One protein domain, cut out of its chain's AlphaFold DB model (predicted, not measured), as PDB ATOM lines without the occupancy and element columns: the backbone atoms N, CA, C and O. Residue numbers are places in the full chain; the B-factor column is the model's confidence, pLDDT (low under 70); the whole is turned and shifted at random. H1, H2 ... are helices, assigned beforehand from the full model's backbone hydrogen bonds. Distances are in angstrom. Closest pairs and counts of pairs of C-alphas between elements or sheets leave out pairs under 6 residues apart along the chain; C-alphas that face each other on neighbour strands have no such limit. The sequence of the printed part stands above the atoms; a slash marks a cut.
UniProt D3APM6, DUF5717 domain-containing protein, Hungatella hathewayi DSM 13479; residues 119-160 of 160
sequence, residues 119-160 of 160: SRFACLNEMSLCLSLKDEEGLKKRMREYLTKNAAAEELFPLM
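AT A GLANCE: This is residues 119 to 160 of the 160 residues of the protein "DUF5717 domain-containing protein" of Hungatella hathewayi DSM 13479 (UniProt D3APM6). A long helix, H2, and a shorter one, H1, lie side by side as a helical hairpin, closed at one end by a tight turn. Residues 151 to 160, of which 151 to 156 belong to H2, stick out past H1 at the other end. The 42 printed residues hold two named helices, H1 then H2, and no named strand; the class is all helix. The whole is loose, with a radius of gyration of the C-alphas of 12.1 A and spans of 41 by 16 by 10 A.

HOW THE PARTS SIT: H2, residues 136 to 156, and H1, residues 120 to 132, touch and form a hairpin. Their closest C-alphas, those of Leu 139 and Cys 130, are 5.3 A apart. They run opposite ways at a shallow tilt of 17 degrees. In both helices every O i to N i+4 pair is within hydrogen-bond range.

IN THESE COORDINATES: H2 measures 30.2 A from C-alpha 136 at (135.072, 125.972, 176.474) to C-alpha 156 at (145.839, 109.794, 199.540). H1 measures 18.7 A and begins with C-alpha 120 at (146.301, 111.737, 183.524).

THE WHOLE: The C-alphas farthest apart, those of Leu 133 and Met 160, the chain's last residue, are 40.8 A apart. The printed part has no cut. Residues 159 to 160 have pLDDT under 70.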
ATOM      1  N   SER A 119     143.635 107.821 182.392       76.56
ATOM      2  CA  SER A 119     144.994 108.276 182.663       76.56
ATOM      3  C   SER A 119     145.054 109.793 182.704       76.56
ATOM      4  O   SER A 119     144.344 110.511 181.987       76.56
ATOM      5  N   ARG A 120     145.987 110.309 183.504       80.94
ATOM      6  CA  ARG A 120     146.301 111.737 183.524       80.94
ATOM      7  C   ARG A 120     146.673 112.261 182.135       80.94
ATOM      8  O   ARG A 120     146.305 113.385 181.810       80.94
ATOM      9  N   PHE A 121     147.345 111.455 181.310       84.44
ATOM     10  CA  PHE A 121     147.709 111.843 179.946       84.44
ATOM     11  C   PHE A 121     146.509 111.779 178.998       84.44
ATOM     12  O   PHE A 121     146.372 112.661 178.155       84.44
ATOM     13  N   ALA A 122     145.592 110.825 179.189       82.88
ATOM     14  CA  ALA A 122     144.324 110.795 178.456       82.88
ATOM     15  C   ALA A 122     143.499 112.065 178.729       82.88
ATOM     16  O   ALA A 122     143.010 112.700 177.798       82.88
ATOM     17  N   CYS A 123     143.442 112.508 179.988       86.44
ATOM     18  CA  CYS A 123     142.764 113.749 180.355       86.44
ATOM     19  C   CYS A 123     143.409 114.987 179.700       86.44
ATOM     20  O   CYS A 123     142.700 115.881 179.240       86.44
ATOM     21  N   LEU A 124     144.744 115.039 179.611       89.12
ATOM     22  CA  LEU A 124     145.455 116.120 178.915       89.12
ATOM     23  C   LEU A 124     145.208 116.099 177.397       89.12
ATOM     24  O   LEU A 124     144.977 117.158 176.812       89.12
ATOM     25  N   ASN A 125     145.181 114.918 176.772       88.62
ATOM     26  CA  ASN A 125     144.830 114.770 175.355       88.62
ATOM     27  C   ASN A 125     143.405 115.277 175.079       88.62
ATOM     28  O   ASN A 125     143.190 116.056 174.153       88.62
ATOM     29  N   GLU A 126     142.437 114.926 175.928       88.50
ATOM     30  CA  GLU A 126     141.059 115.418 175.811       88.50
ATOM     31  C   GLU A 126     140.960 116.939 175.992       88.50
ATOM     32  O   GLU A 126     140.198 117.593 175.279       88.50
ATOM     33  N   MET A 127     141.738 117.531 176.908       91.94
ATOM     34  CA  MET A 127     141.810 118.993 177.043       91.94
ATOM     35  C   MET A 127     142.363 119.651 175.775       91.94
ATOM     36  O   MET A 127     141.811 120.658 175.325       91.94
ATOM     37  N   SER A 128     143.417 119.078 175.187       89.00
ATOM     38  CA  SER A 128     143.983 119.538 173.913       89.00
ATOM     39  C   SER A 128     142.940 119.485 172.789       89.00
ATOM     40  O   SER A 128     142.747 120.459 172.053       89.00
ATOM     41  N   LEU A 129     142.161 118.399 172.726       88.50
ATOM     42  CA  LEU A 129     141.054 118.263 171.781       88.50
ATOM     43  C   LEU A 129     139.978 119.341 171.997       88.50
ATOM     44  O   LEU A 129     139.611 120.023 171.038       88.50
ATOM     45  N   CYS A 130     139.508 119.561 173.230       91.12
ATOM     46  CA  CYS A 130     138.536 120.621 173.534       91.12
ATOM     47  C   CYS A 130     139.045 122.014 173.127       91.12
ATOM     48  O   CYS A 130     138.281 122.801 172.562       91.12
ATOM     49  N   LEU A 131     140.331 122.311 173.355       91.12
ATOM     50  CA  LEU A 131     140.965 123.557 172.911       91.12
ATOM     51  C   LEU A 131     140.910 123.705 171.385       91.12
ATOM     52  O   LEU A 131     140.492 124.753 170.890       91.12
ATOM     53  N   SER A 132     141.271 122.655 170.641       89.88
ATOM     54  CA  SER A 132     141.231 122.668 169.171       89.88
ATOM     55  C   SER A 132     139.815 122.877 168.612       89.88
ATOM     56  O   SER A 132     139.634 123.595 167.627       89.88
ATOM     57  N   LEU A 133     138.803 122.314 169.282       93.00
ATOM     58  CA  LEU A 133     137.390 122.424 168.913       93.00
ATOM     59  C   LEU A 133     136.725 123.708 169.435       93.00
ATOM     60  O   LEU A 133     135.563 123.958 169.115       93.00
ATOM     61  N   LYS A 134     137.447 124.533 170.209       93.75
ATOM     62  CA  LYS A 134     136.923 125.722 170.905       93.75
ATOM     63  C   LYS A 134     135.731 125.412 171.823       93.75
ATOM     64  O   LYS A 134     134.863 126.258 172.029       93.75
ATOM     65  N   ASP A 135     135.699 124.207 172.384       94.94
ATOM     66  CA  ASP A 135     134.698 123.786 173.360       94.94
ATOM     67  C   ASP A 135     135.126 124.215 174.770       94.94
ATOM     68  O   ASP A 135     135.813 123.492 175.498       94.94
ATOM     69  N   GLU A 136     134.736 125.429 175.157       94.88
ATOM     70  CA  GLU A 136     135.072 125.972 176.474       94.88
ATOM     71  C   GLU A 136     134.421 125.211 177.636       94.88
ATOM     72  O   GLU A 136     135.002 125.144 178.724       94.88
ATOM     73  N   GLU A 137     133.207 124.687 177.451       94.38
ATOM     74  CA  GLU A 137     132.489 123.986 178.518       94.38
ATOM     75  C   GLU A 137     133.130 122.625 178.789       94.38
ATOM     76  O   GLU A 137     133.423 122.305 179.950       94.38
ATOM     77  N   GLY A 138     133.426 121.867 177.730       92.06
ATOM     78  CA  GLY A 138     134.168 120.612 177.815       92.06
ATOM     79  C   GLY A 138     135.553 120.806 178.426       92.06
ATOM     80  O   GLY A 138     135.912 120.097 179.369       92.06
ATOM     81  N   LEU A 139     136.289 121.833 177.988       94.00
ATOM     82  CA  LEU A 139     137.607 122.149 178.537       94.00
ATOM     83  C   LEU A 139     137.546 122.427 180.046       94.00
ATOM     84  O   LEU A 139     138.276 121.809 180.822       94.00
ATOM     85  N   LYS A 140     136.643 123.315 180.489       94.38
ATOM     86  CA  LYS A 140     136.477 123.649 181.918       94.38
ATOM     87  C   LYS A 140     136.123 122.420 182.750       94.38
ATOM     88  O   LYS A 140     136.609 122.286 183.878       94.38
ATOM     89  N   LYS A 141     135.286 121.528 182.214       93.56
ATOM     90  CA  LYS A 141     134.930 120.266 182.870       93.56
ATOM     91  C   LYS A 141     136.167 119.383 183.060       93.56
ATOM     92  O   LYS A 141     136.447 118.996 184.195       93.56
ATOM     93  N   ARG A 142     136.938 119.132 181.996       91.12
ATOM     94  CA  ARG A 142     138.140 118.280 182.052       91.12
ATOM     95  C   ARG A 142     139.232 118.859 182.949       91.12
ATOM     96  O   ARG A 142     139.798 118.131 183.758       91.12
ATOM     97  N   MET A 143     139.458 120.173 182.907       93.62
ATOM     98  CA  MET A 143     140.396 120.843 183.819       93.62
ATOM     99  C   MET A 143     140.024 120.623 185.292       93.62
ATOM    100  O   MET A 143     140.889 120.344 186.120       93.62
ATOM    101  N   ARG A 144     138.730 120.717 185.633       93.56
ATOM    102  CA  ARG A 144     138.255 120.479 187.004       93.56
ATOM    103  C   ARG A 144     138.446 119.026 187.429       93.56
ATOM    104  O   ARG A 144     138.886 118.785 188.552       93.56
ATOM    105  N   GLU A 145     138.123 118.077 186.554       90.75
ATOM    106  CA  GLU A 145     138.334 116.645 186.804       90.75
ATOM    107  C   GLU A 145     139.811 116.346 187.074       90.75
ATOM    108  O   GLU A 145     140.127 115.723 188.087       90.75
ATOM    109  N   TYR A 146     140.715 116.862 186.236       91.38
ATOM    110  CA  TYR A 146     142.157 116.694 186.407       91.38
ATOM    111  C   TYR A 146     142.655 117.235 187.747       91.38
ATOM    112  O   TYR A 146     143.336 116.523 188.485       91.38
ATOM    113  N   LEU A 147     142.283 118.472 188.094       91.88
ATOM    114  CA  LEU A 147     142.682 119.090 189.362       91.88
ATOM    115  C   LEU A 147     142.161 118.304 190.567       91.88
ATOM    116  O   LEU A 147     142.901 118.087 191.521       91.88
ATOM    117  N   THR A 148     140.910 117.844 190.507       90.88
ATOM    118  CA  THR A 148     140.292 117.069 191.593       90.88
ATOM    119  C   THR A 148     141.001 115.730 191.779       90.88
ATOM    120  O   THR A 148     141.334 115.362 192.903       90.88
ATOM    121  N   LYS A 149     141.279 115.014 190.681       87.75
ATOM    122  CA  LYS A 149     142.009 113.739 190.712       87.75
ATOM    123  C   LYS A 149     143.437 113.917 191.220       87.75
ATOM    124  O   LYS A 149     143.894 113.114 192.027       87.75
ATOM    125  N   ASN A 150     144.127 114.971 190.783       86.94
ATOM    126  CA  ASN A 150     145.491 115.248 191.222       86.94
ATOM    127  C   ASN A 150     145.549 115.582 192.720       86.94
ATOM    128  O   ASN A 150     146.357 114.997 193.432       86.94
ATOM    129  N   ALA A 151     144.652 116.445 193.208       89.25
ATOM    130  CA  ALA A 151     144.569 116.779 194.630       89.25
ATOM    131  C   ALA A 151     144.247 115.545 195.489       89.25
ATOM    132  O   ALA A 151     144.906 115.302 196.496       89.25
ATOM    133  N   ALA A 152     143.291 114.715 195.059       89.12
ATOM    134  CA  ALA A 152     142.972 113.470 195.755       89.12
ATOM    135  C   ALA A 152     144.171 112.507 195.795       89.12
ATOM    136  O   ALA A 152     144.419 111.883 196.822       89.12
ATOM    137  N   ALA A 153     144.933 112.388 194.703       86.44
ATOM    138  CA  ALA A 153     146.130 111.551 194.673       86.44
ATOM    139  C   ALA A 153     147.214 112.054 195.642       86.44
ATOM    140  O   ALA A 153     147.816 111.243 196.341       86.44
ATOM    141  N   GLU A 154     147.430 113.370 195.718       86.94
ATOM    142  CA  GLU A 154     148.385 113.986 196.650       86.94
ATOM    143  C   GLU A 154     147.982 113.786 198.119       86.94
ATOM    144  O   GLU A 154     148.840 113.506 198.956       86.94
ATOM    145  N   GLU A 155     146.686 113.873 198.440       90.19
ATOM    146  CA  GLU A 155     146.184 113.625 199.799       90.19
ATOM    147  C   GLU A 155     146.240 112.142 200.196       90.19
ATOM    148  O   GLU A 155     146.573 111.814 201.336       90.19
ATOM    149  N   LEU A 156     145.902 111.235 199.273       89.56
ATOM    150  CA  LEU A 156     145.839 109.794 199.540       89.56
ATOM    151  C   LEU A 156     147.221 109.127 199.548       89.56
ATOM    152  O   LEU A 156     147.410 108.128 200.246       89.56
ATOM    153  N   PHE A 157     148.172 109.660 198.780       85.06
ATOM    154  CA  PHE A 157     149.511 109.097 198.610       85.06
ATOM    155  C   PHE A 157     150.592 110.164 198.839       85.06
ATOM    156  O   PHE A 157     151.312 110.525 197.902       85.06
ATOM    157  N   PRO A 158     150.737 110.677 200.073       76.75
ATOM    158  CA  PRO A 158     151.780 111.642 200.380       76.75
ATOM    159  C   PRO A 158     153.156 111.020 200.120       76.75
ATOM    160  O   PRO A 158     153.428 109.883 200.515       76.75
ATOM    161  N   LEU A 159     154.027 111.777 199.453       69.06
ATOM    162  CA  LEU A 159     155.435 111.418 199.302       69.06
ATOM    163  C   LEU A 159     156.058 111.383 200.708       69.06
ATOM    164  O   LEU A 159     156.190 112.429 201.341       69.06
ATOM    165  N   MET A 160     156.362 110.180 201.208       50.59
ATOM    166  CA  MET A 160     157.176 109.999 202.417       50.59
ATOM    167  C   MET A 160     158.620 110.420 202.173       50.59
ATOM    168  O   MET A 160     159.147 110.093 201.084       50.59
TER     169      MET A 160